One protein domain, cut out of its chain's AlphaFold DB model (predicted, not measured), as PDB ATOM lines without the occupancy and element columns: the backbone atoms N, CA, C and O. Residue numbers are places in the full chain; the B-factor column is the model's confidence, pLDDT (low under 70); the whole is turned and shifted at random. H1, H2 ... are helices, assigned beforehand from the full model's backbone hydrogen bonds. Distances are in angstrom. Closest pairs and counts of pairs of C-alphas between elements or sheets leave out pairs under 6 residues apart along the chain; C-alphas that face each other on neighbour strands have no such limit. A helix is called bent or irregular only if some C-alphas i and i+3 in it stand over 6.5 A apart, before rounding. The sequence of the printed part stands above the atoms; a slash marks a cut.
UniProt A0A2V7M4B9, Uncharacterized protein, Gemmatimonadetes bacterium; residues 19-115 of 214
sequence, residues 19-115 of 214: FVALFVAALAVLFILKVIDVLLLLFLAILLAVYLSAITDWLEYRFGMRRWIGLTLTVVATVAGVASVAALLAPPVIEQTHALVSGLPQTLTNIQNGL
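AT A GLANCE: This is residues 19 to 115 of the 214 residues of an uncharacterized protein of Gemmatimonadetes bacterium (UniProt A0A2V7M4B9). Two long helices, H1 and then H2, form a long, loose helical hairpin: H2 folds back beside H1, nearest to it around Ala 49 and Gly 81, and the ends away from the link spread apart. H2 is bent but runs nearly straight. The printed part has 97 residues, no named strand, and is all helix. It is an extended rod of 76 by 27 by 15 A, with a radius of gyration of the C-alphas of 22.5 A.

IN THESE COORDINATES: H1, residues 19 to 63, runs 64.5 A from C-alpha 19 at (8.689, 8.559, -64.946). H2, residues 67 to 115, was assigned as one helix by its hydrogen bonds, but C-alphas 88 and 91 are 6.6 A apart. Its arms are H2a, residues 67 to 88, 31.7 A, and H2b, residues 91 to 115, 37.3 A, ending at (19.242, -4.452, -50.354).

HOW THE PARTS SIT: H1 and H2a, a hairpin, only just touch, with 3 pairs of C-alphas within 8 A, H1 with residues 45 to 60 alone; the closest C-alphas, of Ala 49 and Gly 81, are 7.7 A apart. They run opposite ways at a shallow tilt of 26 degrees. H2a and H2b stand at a shallow tilt of 13 degrees. H1 and H2b are apart. Every O i to N i+4 pair is within hydrogen-bond range in H1, 17 of 18 in H2a and 19 of 21 in H2b.

THE WHOLE: The two farthest C-alphas, of Gly 64 and Leu 115, are 76.0 A apart. The printed part has no cut, and the link from H1 to H2 is tight. Mean pLDDT of H2b is 62; residues 102 to 115 are under 70.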
ATOM      1  N   PHE A  19       9.510   9.663 -65.439       88.75
ATOM      2  CA  PHE A  19       8.689   8.559 -64.946       88.75
ATOM      3  C   PHE A  19       7.248   8.668 -65.460       88.75
ATOM      4  O   PHE A  19       6.691   7.694 -65.963       88.75
ATOM      5  N   VAL A  20       6.679   9.878 -65.421       93.69
ATOM      6  CA  VAL A  20       5.345  10.157 -65.969       93.69
ATOM      7  C   VAL A  20       5.308   9.893 -67.476       93.69
ATOM      8  O   VAL A  20       4.384   9.239 -67.950       93.69
ATOM      9  N   ALA A  21       6.320  10.329 -68.232       91.62
ATOM     10  CA  ALA A  21       6.374  10.103 -69.676       91.62
ATOM     11  C   ALA A  21       6.397   8.608 -70.038       91.62
ATOM     12  O   ALA A  21       5.659   8.182 -70.927       91.62
ATOM     13  N   LEU A  22       7.193   7.800 -69.331       93.88
ATOM     14  CA  LEU A  22       7.238   6.348 -69.544       93.88
ATOM     15  C   LEU A  22       5.918   5.671 -69.172       93.88
ATOM     16  O   LEU A  22       5.454   4.793 -69.896       93.88
ATOM     17  N   PHE A  23       5.293   6.104 -68.079       93.50
ATOM     18  CA  PHE A  23       4.004   5.573 -67.650       93.50
ATOM     19  C   PHE A  23       2.897   5.866 -68.671       93.50
ATOM     20  O   PHE A  23       2.153   4.966 -69.061       93.50
ATOM     21  N   VAL A  24       2.831   7.103 -69.171       96.06
ATOM     22  CA  VAL A  24       1.868   7.498 -70.209       96.06
ATOM     23  C   VAL A  24       2.125   6.740 -71.511       96.06
ATOM     24  O   VAL A  24       1.175   6.257 -72.125       96.06
ATOM     25  N   ALA A  25       3.386   6.577 -71.918       95.44
ATOM     26  CA  ALA A  25       3.733   5.801 -73.106       95.44
ATOM     27  C   ALA A  25       3.308   4.328 -72.973       95.44
ATOM     28  O   ALA A  25       2.708   3.776 -73.894       95.44
ATOM     29  N   ALA A  26       3.555   3.706 -71.816       94.06
ATOM     30  CA  ALA A  26       3.137   2.333 -71.548       94.06
ATOM     31  C   ALA A  26       1.607   2.184 -71.579       94.06
ATOM     32  O   ALA A  26       1.093   1.268 -72.223       94.06
ATOM     33  N   LEU A  27       0.871   3.111 -70.953       94.56
ATOM     34  CA  LEU A  27      -0.593   3.128 -71.004       94.56
ATOM     35  C   LEU A  27      -1.122   3.315 -72.427       94.56
ATOM     36  O   LEU A  27      -2.062   2.628 -72.816       94.56
ATOM     37  N   ALA A  28      -0.511   4.199 -73.217       96.06
ATOM     38  CA  ALA A  28      -0.906   4.422 -74.603       96.06
ATOM     39  C   ALA A  28      -0.725   3.155 -75.451       96.06
ATOM     40  O   ALA A  28      -1.625   2.785 -76.204       96.06
ATOM     41  N   VAL A  29       0.399   2.447 -75.292       94.75
ATOM     42  CA  VAL A  29       0.648   1.178 -75.995       94.75
ATOM     43  C   VAL A  29      -0.356   0.107 -75.566       94.75
ATOM     44  O   VAL A  29      -0.957  -0.540 -76.424       94.75
ATOM     45  N   LEU A  30      -0.592  -0.054 -74.261       90.75
ATOM     46  CA  LEU A  30      -1.575  -1.015 -73.747       90.75
ATOM     47  C   LEU A  30      -2.991  -0.714 -74.248       90.75
ATOM     48  O   LEU A  30      -3.721  -1.635 -74.614       90.75
ATOM     49  N   PHE A  31      -3.363   0.564 -74.306       91.94
ATOM     50  CA  PHE A  31      -4.651   0.998 -74.830       91.94
ATOM     51  C   PHE A  31      -4.807   0.627 -76.308       91.94
ATOM     52  O   PHE A  31      -5.817   0.038 -76.686       91.94
ATOM     53  N   ILE A  32      -3.791   0.893 -77.134       93.19
ATOM     54  CA  ILE A  32      -3.813   0.555 -78.565       93.19
ATOM     55  C   ILE A  32      -3.954  -0.957 -78.771       93.19
ATOM     56  O   ILE A  32      -4.791  -1.386 -79.564       93.19
ATOM     57  N   LEU A  33      -3.182  -1.767 -78.039       90.81
ATOM     58  CA  LEU A  33      -3.250  -3.226 -78.151       90.81
ATOM     59  C   LEU A  33      -4.631  -3.762 -77.756       90.81
ATOM     60  O   LEU A  33      -5.214  -4.548 -78.496       90.81
ATOM     61  N   LYS A  34      -5.209  -3.264 -76.656       88.06
ATOM     62  CA  LYS A  34      -6.558  -3.660 -76.223       88.06
ATOM     63  C   LYS A  34      -7.634  -3.281 -77.236       88.06
ATOM     64  O   LYS A  34      -8.549  -4.066 -77.462       88.06
ATOM     65  N   VAL A  35      -7.528  -2.109 -77.862       91.56
ATOM     66  CA  VAL A  35      -8.471  -1.695 -78.911       91.56
ATOM     67  C   VAL A  35      -8.375  -2.626 -80.119       91.56
ATOM     68  O   VAL A  35      -9.410  -3.041 -80.633       91.56
ATOM     69  N   ILE A  36      -7.161  -2.990 -80.548       91.75
ATOM     70  CA  ILE A  36      -6.958  -3.914 -81.674       91.75
ATOM     71  C   ILE A  36      -7.520  -5.300 -81.351       91.75
ATOM     72  O   ILE A  36      -8.254  -5.842 -82.175       91.75
ATOM     73  N   ASP A  37      -7.244  -5.844 -80.165       81.25
ATOM     74  CA  ASP A  37      -7.757  -7.154 -79.743       81.25
ATOM     75  C   ASP A  37      -9.288  -7.189 -79.753       81.25
ATOM     76  O   ASP A  37      -9.890  -8.116 -80.295       81.25
ATOM     77  N   VAL A  38      -9.936  -6.154 -79.206       85.75
ATOM     78  CA  VAL A  38     -11.403  -6.052 -79.198       85.75
ATOM     79  C   VAL A  38     -11.951  -5.911 -80.617       85.75
ATOM     80  O   VAL A  38     -12.942  -6.557 -80.951       85.75
ATOM     81  N   LEU A  39     -11.312  -5.108 -81.469       85.94
ATOM     82  CA  LEU A  39     -11.751  -4.912 -82.850       85.94
ATOM     83  C   LEU A  39     -11.594  -6.196 -83.679       85.94
ATOM     84  O   LEU A  39     -12.458  -6.503 -84.500       85.94
ATOM     85  N   LEU A  40     -10.532  -6.965 -83.436       84.81
ATOM     86  CA  LEU A  40     -10.260  -8.238 -84.097       84.81
ATOM     87  C   LEU A  40     -11.212  -9.339 -83.613       84.81
ATOM     88  O   LEU A  40     -11.760 -10.065 -84.443       84.81
ATOM     89  N   LEU A  41     -11.483  -9.418 -82.306       82.06
ATOM     90  CA  LEU A  41     -12.498 -10.314 -81.742       82.06
ATOM     91  C   LEU A  41     -13.899  -9.974 -82.256       82.06
ATOM     92  O   LEU A  41     -14.642 -10.878 -82.627       82.06
ATOM     93  N   LEU A  42     -14.253  -8.688 -82.330       81.94
ATOM     94  CA  LEU A  42     -15.532  -8.240 -82.877       81.94
ATOM     95  C   LEU A  42     -15.649  -8.583 -84.364       81.94
ATOM     96  O   LEU A  42     -16.676  -9.101 -84.798       81.94
ATOM     97  N   PHE A  43     -14.594  -8.332 -85.142       86.19
ATOM     98  CA  PHE A  43     -14.551  -8.692 -86.556       86.19
ATOM     99  C   PHE A  43     -14.723 -10.201 -86.751       86.19
ATOM    100  O   PHE A  43     -15.557 -10.614 -87.555       86.19
ATOM    101  N   LEU A  44     -14.001 -11.017 -85.976       83.00
ATOM    102  CA  LEU A  44     -14.108 -12.474 -86.012       83.00
ATOM    103  C   LEU A  44     -15.506 -12.951 -85.597       83.00
ATOM    104  O   LEU A  44     -16.065 -13.825 -86.254       83.00
ATOM    105  N   ALA A  45     -16.091 -12.356 -84.557       83.00
ATOM    106  CA  ALA A  45     -17.440 -12.674 -84.100       83.00
ATOM    107  C   ALA A  45     -18.493 -12.367 -85.174       83.00
ATOM    108  O   ALA A  45     -19.366 -13.196 -85.421       83.00
ATOM    109  N   ILE A  46     -18.389 -11.223 -85.860       82.75
ATOM    110  CA  ILE A  46     -19.281 -10.873 -86.975       82.75
ATOM    111  C   ILE A  46     -19.090 -11.850 -88.140       82.75
ATOM    112  O   ILE A  46     -20.076 -12.346 -88.680       82.75
ATOM    113  N   LEU A  47     -17.844 -12.160 -88.511       83.31
ATOM    114  CA  LEU A  47     -17.539 -13.125 -89.574       83.31
ATOM    115  C   LEU A  47     -18.148 -14.495 -89.269       83.31
ATOM    116  O   LEU A  47     -18.773 -15.101 -90.137       83.31
ATOM    117  N   LEU A  48     -18.008 -14.948 -88.023       80.81
ATOM    118  CA  LEU A  48     -18.548 -16.218 -87.565       80.81
ATOM    119  C   LEU A  48     -20.080 -16.201 -87.528       80.81
ATOM    120  O   LEU A  48     -20.699 -17.163 -87.967       80.81
ATOM    121  N   ALA A  49     -20.693 -15.107 -87.071       80.25
ATOM    122  CA  ALA A  49     -22.144 -14.942 -87.066       80.25
ATOM    123  C   ALA A  49     -22.725 -14.949 -88.487       80.25
ATOM    124  O   ALA A  49     -23.700 -15.649 -88.743       80.25
ATOM    125  N   VAL A  50     -22.103 -14.232 -89.431       84.75
ATOM    126  CA  VAL A  50     -22.512 -14.227 -90.846       84.75
ATOM    127  C   VAL A  50     -22.328 -15.610 -91.472       84.75
ATOM    128  O   VAL A  50     -23.215 -16.082 -92.180       84.75
ATOM    129  N   TYR A  51     -21.213 -16.287 -91.187       80.62
ATOM    130  CA  TYR A  51     -20.957 -17.646 -91.668       80.62
ATOM    131  C   TYR A  51     -21.985 -18.649 -91.123       80.62
ATOM    132  O   TYR A  51     -22.537 -19.444 -91.881       80.62
ATOM    133  N   LEU A  52     -22.302 -18.568 -89.827       76.38
ATOM    134  CA  LEU A  52     -23.337 -19.379 -89.188       76.38
ATOM    135  C   LEU A  52     -24.730 -19.062 -89.733       76.38
ATOM    136  O   LEU A  52     -25.498 -19.995 -89.937       76.38
ATOM    137  N   SER A  53     -25.048 -17.794 -90.011       76.44
ATOM    138  CA  SER A  53     -26.308 -17.409 -90.659       76.44
ATOM    139  C   SER A  53     -26.409 -18.033 -92.046       76.44
ATOM    140  O   SER A  53     -27.403 -18.679 -92.339       76.44
ATOM    141  N   ALA A  54     -25.352 -17.954 -92.861       78.94
ATOM    142  CA  ALA A  54     -25.341 -18.554 -94.195       78.94
ATOM    143  C   ALA A  54     -25.492 -20.086 -94.154       78.94
ATOM    144  O   ALA A  54     -26.203 -20.662 -94.977       78.94
ATOM    145  N   ILE A  55     -24.855 -20.755 -93.186       74.31
ATOM    146  CA  ILE A  55     -25.042 -22.196 -92.964       74.31
ATOM    147  C   ILE A  55     -26.465 -22.489 -92.497       74.31
ATOM    148  O   ILE A  55     -27.058 -23.457 -92.959       74.31
ATOM    149  N   THR A  56     -27.009 -21.672 -91.599       69.56
ATOM    150  CA  THR A  56     -28.358 -21.838 -91.051       69.56
ATOM    151  C   THR A  56     -29.413 -21.664 -92.137       69.56
ATOM    152  O   THR A  56     -30.280 -22.523 -92.257       69.56
ATOM    153  N   ASP A  57     -29.279 -20.649 -92.993       73.44
ATOM    154  CA  ASP A  57     -30.152 -20.414 -94.146       73.44
ATOM    155  C   ASP A  57     -30.067 -21.580 -95.138       73.44
ATOM    156  O   ASP A  57     -31.082 -22.061 -95.639       73.44
ATOM    157  N   TRP A  58     -28.858 -22.095 -95.387       71.88
ATOM    158  CA  TRP A  58     -28.668 -23.272 -96.235       71.88
ATOM    159  C   TRP A  58     -29.300 -24.529 -95.623       71.88
ATOM    160  O   TRP A  58     -29.919 -25.326 -96.333       71.88
ATOM    161  N   LEU A  59     -29.184 -24.696 -94.304       71.50
ATOM    162  CA  LEU A  59     -29.767 -25.812 -93.569       71.50
ATOM    163  C   LEU A  59     -31.298 -25.719 -93.558       71.50
ATOM    164  O   LEU A  59     -31.964 -26.721 -93.791       71.50
ATOM    165  N   GLU A  60     -31.865 -24.530 -93.374       71.38
ATOM    166  CA  GLU A  60     -33.310 -24.292 -93.387       71.38
ATOM    167  C   GLU A  60     -33.897 -24.507 -94.788       71.38
ATOM    168  O   GLU A  60     -34.908 -25.201 -94.938       71.38
ATOM    169  N   TYR A  61     -33.202 -24.032 -95.828       74.62
ATOM    170  CA  TYR A  61     -33.586 -24.258 -97.222       74.62
ATOM    171  C   TYR A  61     -33.516 -25.741 -97.608       74.62
ATOM    172  O   TYR A  61     -34.333 -26.225 -98.394       74.62
ATOM    173  N   ARG A  62     -32.554 -26.490 -97.049       74.19
ATOM    174  CA  ARG A  62     -32.391 -27.919 -97.342       74.19
ATOM    175  C   ARG A  62     -33.328 -28.810 -96.528       74.19
ATOM    176  O   ARG A  62     -33.778 -29.824 -97.062       74.19
ATOM    177  N   PHE A  63     -33.615 -28.459 -95.277       69.06
ATOM    178  CA  PHE A  63     -34.425 -29.277 -94.373       69.06
ATOM    179  C   PHE A  63     -35.911 -28.890 -94.331       69.06
ATOM    180  O   PHE A  63     -36.703 -29.676 -93.812       69.06
ATOM    181  N   GLY A  64     -36.320 -27.745 -94.897       64.06
ATOM    182  CA  GLY A  64     -37.736 -27.392 -95.086       64.06
ATOM    183  C   GLY A  64     -38.545 -27.406 -93.782       64.06
ATOM    184  O   GLY A  64     -39.656 -27.937 -93.731       64.06
ATOM    185  N   MET A  65     -37.951 -26.916 -92.694       58.66
ATOM    186  CA  MET A  65     -38.440 -27.171 -91.342       58.66
ATOM    187  C   MET A  65     -39.529 -26.191 -90.877       58.66
ATOM    188  O   MET A  65     -39.538 -25.004 -91.184       58.66
ATOM    189  N   ARG A  66     -40.484 -26.726 -90.104       64.12
ATOM    190  CA  ARG A  66     -41.629 -26.004 -89.523       64.12
ATOM    191  C   ARG A  66     -41.165 -24.916 -88.544       64.12
ATOM    192  O   ARG A  66     -40.268 -25.160 -87.747       64.12
ATOM    193  N   ARG A  67     -41.886 -23.785 -88.524       68.50
ATOM    194  CA  ARG A  67     -41.708 -22.541 -87.725       68.50
ATOM    195  C   ARG A  67     -41.163 -22.683 -86.286       68.50
ATOM    196  O   ARG A  67     -40.522 -21.764 -85.793       68.50
ATOM    197  N   TRP A  68     -41.408 -23.805 -85.612       68.38
ATOM    198  CA  TRP A  68     -40.879 -24.092 -84.272       68.38
ATOM    199  C   TRP A  68     -39.374 -24.368 -84.253       68.38
ATOM    200  O   TRP A  68     -38.693 -23.988 -83.306       68.38
ATOM    201  N   ILE A  69     -38.852 -24.987 -85.309       74.94
ATOM    202  CA  ILE A  69     -37.444 -25.371 -85.389       74.94
ATOM    203  C   ILE A  69     -36.572 -24.141 -85.630       74.94
ATOM    204  O   ILE A  69     -35.522 -24.022 -85.004       74.94
ATOM    205  N   GLY A  70     -37.057 -23.182 -86.428       68.50
ATOM    206  CA  GLY A  70     -36.413 -21.879 -86.591       68.50
ATOM    207  C   GLY A  70     -36.183 -21.198 -85.242       68.50
ATOM    208  O   GLY A  70     -35.057 -20.825 -84.936       68.50
ATOM    209  N   LEU A  71     -37.204 -21.157 -84.376       75.62
ATOM    210  CA  LEU A  71     -37.111 -20.529 -83.053       75.62
ATOM    211  C   LEU A  71     -36.125 -21.259 -82.128       75.62
ATOM    212  O   LEU A  71     -35.287 -20.615 -81.497       75.62
ATOM    213  N   THR A  72     -36.155 -22.596 -82.087       79.88
ATOM    214  CA  THR A  72     -35.165 -23.362 -81.308       79.88
ATOM    215  C   THR A  72     -33.748 -23.168 -81.834       79.88
ATOM    216  O   THR A  72     -32.814 -23.051 -81.045       79.88
ATOM    217  N   LEU A  73     -33.582 -23.073 -83.152       76.38
ATOM    218  CA  LEU A  73     -32.281 -22.906 -83.782       76.38
ATOM    219  C   LEU A  73     -31.718 -21.508 -83.525       76.38
ATOM    220  O   LEU A  73     -30.536 -21.393 -83.222       76.38
ATOM    221  N   THR A  74     -32.552 -20.461 -83.539       75.81
ATOM    222  CA  THR A  74     -32.113 -19.103 -83.177       75.81
ATOM    223  C   THR A  74     -31.659 -19.043 -81.720       75.81
ATOM    224  O   THR A  74     -30.617 -18.460 -81.420       75.81
ATOM    225  N   VAL A  75     -32.400 -19.680 -80.806       82.88
ATOM    226  CA  VAL A  75     -32.037 -19.739 -79.381       82.88
ATOM    227  C   VAL A  75     -30.730 -20.508 -79.188       82.88
ATOM    228  O   VAL A  75     -29.820 -20.001 -78.535       82.88
ATOM    229  N   VAL A  76     -30.595 -21.689 -79.799       83.00
ATOM    230  CA  VAL A  76     -29.369 -22.498 -79.727       83.00
ATOM    231  C   VAL A  76     -28.183 -21.754 -80.335       83.00
ATOM    232  O   VAL A  76     -27.122 -21.724 -79.721       83.00
ATOM    233  N   ALA A  77     -28.355 -21.098 -81.484       77.12
ATOM    234  CA  ALA A  77     -27.309 -20.297 -82.114       77.12
ATOM    235  C   ALA A  77     -26.889 -19.114 -81.230       77.12
ATOM    236  O   ALA A  77     -25.700 -18.829 -81.106       77.12
ATOM    237  N   THR A  78     -27.844 -18.465 -80.557       77.12
ATOM    238  CA  THR A  78     -27.561 -17.359 -79.631       77.12
ATOM    239  C   THR A  78     -26.771 -17.853 -78.419       77.12
ATOM    240  O   THR A  78     -25.742 -17.272 -78.076       77.12
ATOM    241  N   VAL A  79     -27.194 -18.963 -77.803       85.69
ATOM    242  CA  VAL A  79     -26.483 -19.580 -76.670       85.69
ATOM    243  C   VAL A  79     -25.092 -20.061 -77.089       85.69
ATOM    244  O   VAL A  79     -24.121 -19.792 -76.385       85.69
ATOM    245  N   ALA A  80     -24.967 -20.711 -78.246       78.88
ATOM    246  CA  ALA A  80     -23.690 -21.173 -78.786       78.88
ATOM    247  C   ALA A  80     -22.744 -20.008 -79.116       78.88
ATOM    248  O   ALA A  80     -21.539 -20.117 -78.886       78.88
ATOM    249  N   GLY A  81     -23.282 -18.884 -79.599       79.62
ATOM    250  CA  GLY A  81     -22.535 -17.649 -79.816       79.62
ATOM    251  C   GLY A  81     -21.987 -17.080 -78.509       79.62
ATOM    252  O   GLY A  81     -20.785 -16.843 -78.400       79.62
ATOM    253  N   VAL A  82     -22.838 -16.935 -77.488       81.25
ATOM    254  CA  VAL A  82     -22.424 -16.449 -76.159       81.25
ATOM    255  C   VAL A  82     -21.398 -17.389 -75.517       81.25
ATOM    256  O   VAL A  82     -20.378 -16.925 -75.011       81.25
ATOM    257  N   ALA A  83     -21.624 -18.703 -75.580       77.44
ATOM    258  CA  ALA A  83     -20.707 -19.704 -75.045       77.44
ATOM    259  C   ALA A  83     -19.362 -19.717 -75.789       77.44
ATOM    260  O   ALA A  83     -18.322 -19.785 -75.141       77.44
ATOM    261  N   SER A  84     -19.364 -19.586 -77.122       75.94
ATOM    262  CA  SER A  84     -18.134 -19.445 -77.916       75.94
ATOM    263  C   SER A  84     -17.338 -18.221 -77.489       75.94
ATOM    264  O   SER A  84     -16.149 -18.330 -77.208       75.94
ATOM    265  N   VAL A  85     -17.991 -17.062 -77.379       79.00
ATOM    266  CA  VAL A  85     -17.334 -15.827 -76.934       79.00
ATOM    267  C   VAL A  85     -16.746 -16.012 -75.532       79.00
ATOM    268  O   VAL A  85     -15.561 -15.763 -75.331       79.00
ATOM    269  N   ALA A  86     -17.520 -16.532 -74.576       78.12
ATOM    270  CA  ALA A  86     -17.033 -16.786 -73.220       78.12
ATOM    271  C   ALA A  86     -15.846 -17.770 -73.189       78.12
ATOM    272  O   ALA A  86     -14.874 -17.536 -72.472       78.12
ATOM    273  N   ALA A  87     -15.891 -18.832 -73.996       84.06
ATOM    274  CA  ALA A  87     -14.830 -19.830 -74.087       84.06
ATOM    275  C   ALA A  87     -13.552 -19.291 -74.745       84.06
ATOM    276  O   ALA A  87     -12.463 -19.689 -74.343       84.06
ATOM    277  N   LEU A  88     -13.654 -18.377 -75.717       78.31
ATOM    278  CA  LEU A  88     -12.482 -17.724 -76.310       78.31
ATOM    279  C   LEU A  88     -11.867 -16.671 -75.376       78.31
ATOM    280  O   LEU A  88     -10.650 -16.500 -75.374       78.31
ATOM    281  N   LEU A  89     -12.681 -15.968 -74.580       75.38
ATOM    282  CA  LEU A  89     -12.195 -14.947 -73.644       75.38
ATOM    283  C   LEU A  89     -11.651 -15.520 -72.326       75.38
ATOM    284  O   LEU A  89     -10.801 -14.881 -71.709       75.38
ATOM    285  N   ALA A  90     -12.101 -16.694 -71.880       77.06
ATOM    286  CA  ALA A  90     -11.683 -17.258 -70.593       77.06
ATOM    287  C   ALA A  90     -10.175 -17.608 -70.503       77.06
ATOM    288  O   ALA A  90      -9.538 -17.162 -69.545       77.06
ATOM    289  N   PRO A  91      -9.553 -18.326 -71.465       71.31
ATOM    290  CA  PRO A  91      -8.131 -18.677 -71.405       71.31
ATOM    291  C   PRO A  91      -7.180 -17.470 -71.299       71.31
ATOM    292  O   PRO A  91      -6.361 -17.450 -70.375       71.31
ATOM    293  N   PRO A  92      -7.285 -16.425 -72.152       65.12
ATOM    294  CA  PRO A  92      -6.336 -15.316 -72.111       65.12
ATOM    295  C   PRO A  92      -6.442 -14.490 -70.823       65.12
ATOM    296  O   PRO A  92      -5.440 -13.938 -70.375       65.12
ATOM    297  N   VAL A  93      -7.616 -14.422 -70.187       67.75
ATOM    298  CA  VAL A  93      -7.788 -13.703 -68.912       67.75
ATOM    299  C   VAL A  93      -7.122 -14.460 -67.757       67.75
ATOM    300  O   VAL A  93      -6.489 -13.845 -66.895       67.75
ATOM    301  N   ILE A  94      -7.207 -15.792 -67.747       70.19
ATOM    302  CA  ILE A  94      -6.652 -16.626 -66.671       70.19
ATOM    303  C   ILE A  94      -5.120 -16.638 -66.734       70.19
ATOM    304  O   ILE A  94      -4.460 -16.415 -65.715       70.19
ATOM    305  N   GLU A  95      -4.542 -16.810 -67.923       67.19
ATOM    306  CA  GLU A  95      -3.083 -16.831 -68.091       67.19
ATOM    307  C   GLU A  95      -2.442 -15.467 -67.788       67.19
ATOM    308  O   GLU A  95      -1.390 -15.400 -67.147       67.19
ATOM    309  N   GLN A  96      -3.113 -14.365 -68.151       45.12
ATOM    310  CA  GLN A  96      -2.649 -13.008 -67.828       45.12
ATOM    311  C   GLN A  96      -2.675 -12.731 -66.321       45.12
ATOM    312  O   GLN A  96      -1.790 -12.049 -65.799       45.12
ATOM    313  N   THR A  97      -3.649 -13.290 -65.600       68.81
ATOM    314  CA  THR A  97      -3.752 -13.100 -64.147       68.81
ATOM    315  C   THR A  97      -2.705 -13.933 -63.408       68.81
ATOM    316  O   THR A  97      -2.076 -13.439 -62.471       68.81
ATOM    317  N   HIS A  98      -2.435 -15.156 -63.874       62.81
ATOM    318  CA  HIS A  98      -1.388 -16.002 -63.300       62.81
ATOM    319  C   HIS A  98       0.010 -15.394 -63.455       62.81
ATOM    320  O   HIS A  98       0.764 -15.418 -62.487       62.81
ATOM    321  N   ALA A  99       0.331 -14.780 -64.599       59.91
ATOM    322  CA  ALA A  99       1.627 -14.130 -64.814       59.91
ATOM    323  C   ALA A  99       1.848 -12.899 -63.911       59.91
ATOM    324  O   ALA A  99       2.966 -12.660 -63.446       59.91
ATOM    325  N   LEU A 100       0.787 -12.134 -63.618       63.72
ATOM    326  CA  LEU A 100       0.866 -11.017 -62.670       63.72
ATOM    327  C   LEU A 100       1.020 -11.513 -61.228       63.72
ATOM    328  O   LEU A 100       1.857 -10.996 -60.486       63.72
ATOM    329  N   VAL A 101       0.248 -12.527 -60.834       70.94
ATOM    330  CA  VAL A 101       0.261 -13.056 -59.462       70.94
ATOM    331  C   VAL A 101       1.552 -13.826 -59.162       70.94
ATOM    332  O   VAL A 101       2.070 -13.720 -58.053       70.94
ATOM    333  N   SER A 102       2.129 -14.539 -60.136       62.97
ATOM    334  CA  SER A 102       3.383 -15.280 -59.949       62.97
ATOM    335  C   SER A 102       4.642 -14.409 -60.063       62.97
ATOM    336  O   SER A 102       5.658 -14.739 -59.454       62.97
ATOM    337  N   GLY A 103       4.604 -13.290 -60.799       57.47
ATOM    338  CA  GLY A 103       5.746 -12.369 -60.943       57.47
ATOM    339  C   GLY A 103       5.922 -11.373 -59.785       57.47
ATOM    340  O   GLY A 103       7.031 -10.896 -59.516       57.47
ATOM    341  N   LEU A 104       4.841 -11.082 -59.059       65.94
ATOM    342  CA  LEU A 104       4.832 -10.184 -57.899       65.94
ATOM    343  C   LEU A 104       5.729 -10.635 -56.722       65.94
ATOM    344  O   LEU A 104       6.530  -9.817 -56.256       65.94
ATOM    345  N   PRO A 105       5.688 -11.895 -56.240       60.97
ATOM    346  CA  PRO A 105       6.486 -12.306 -55.079       60.97
ATOM    347  C   PRO A 105       7.997 -12.352 -55.365       60.97
ATOM    348  O   PRO A 105       8.807 -12.095 -54.471       60.97
ATOM    349  N   GLN A 106       8.390 -12.620 -56.612       55.53
ATOM    350  CA  GLN A 106       9.794 -12.750 -57.023       55.53
ATOM    351  C   GLN A 106      10.498 -11.391 -57.169       55.53
ATOM    352  O   GLN A 106      11.698 -11.258 -56.922       55.53
ATOM    353  N   THR A 107       9.735 -10.349 -57.505       57.34
ATOM    354  CA  THR A 107      10.241  -8.972 -57.569       57.34
ATOM    355  C   THR A 107      10.511  -8.421 -56.163       57.34
ATOM    356  O   THR A 107      11.533  -7.776 -55.939       57.34
ATOM    357  N   LEU A 108       9.660  -8.743 -55.184       59.34
ATOM    358  CA  LEU A 108       9.843  -8.320 -53.788       59.34
ATOM    359  C   LEU A 108      11.045  -8.998 -53.110       59.34
ATOM    360  O   LEU A 108      11.782  -8.347 -52.369       59.34
ATOM    361  N   THR A 109      11.286 -10.278 -53.397       60.75
ATOM    362  CA  THR A 109      12.397 -11.044 -52.801       60.75
ATOM    363  C   THR A 109      13.757 -10.677 -53.392       60.75
ATOM    364  O   THR A 109      14.732 -10.576 -52.650       60.75
ATOM    365  N   ASN A 110      13.839 -10.380 -54.691       59.03
ATOM    366  CA  ASN A 110      15.084  -9.910 -55.308       59.03
ATOM    367  C   ASN A 110      15.463  -8.490 -54.860       59.03
ATOM    368  O   ASN A 110      16.649  -8.195 -54.698       59.03
ATOM    369  N   ILE A 111      14.476  -7.629 -54.589       60.12
ATOM    370  CA  ILE A 111      14.722  -6.299 -54.015       60.12
ATOM    371  C   ILE A 111      15.199  -6.429 -52.561       60.12
ATOM    372  O   ILE A 111      16.195  -5.808 -52.200       60.12
ATOM    373  N   GLN A 112      14.574  -7.281 -51.739       58.38
ATOM    374  CA  GLN A 112      15.030  -7.502 -50.359       58.38
ATOM    375  C   GLN A 112      16.431  -8.128 -50.293       58.38
ATOM    376  O   GLN A 112      17.278  -7.643 -49.544       58.38
ATOM    377  N   ASN A 113      16.732  -9.122 -51.130       59.38
ATOM    378  CA  ASN A 113      18.052  -9.756 -51.147       59.38
ATOM    379  C   ASN A 113      19.145  -8.833 -51.714       59.38
ATOM    380  O   ASN A 113      20.277  -8.863 -51.228       59.38
ATOM    381  N   GLY A 114      18.828  -7.972 -52.688       57.81
ATOM    382  CA  GLY A 114      19.763  -6.972 -53.221       57.81
ATOM    383  C   GLY A 114      20.039  -5.807 -52.261       57.81
ATOM    384  O   GLY A 114      21.149  -5.269 -52.250       57.81
ATOM    385  N   LEU A 115      19.062  -5.448 -51.418       58.28
ATOM    386  CA  LEU A 115      19.242  -4.452 -50.354       58.28
ATOM    387  C   LEU A 115      20.057  -4.997 -49.174       58.28
ATOM    388  O   LEU A 115      20.849  -4.252 -48.601       58.28
TER     389      LEU A 115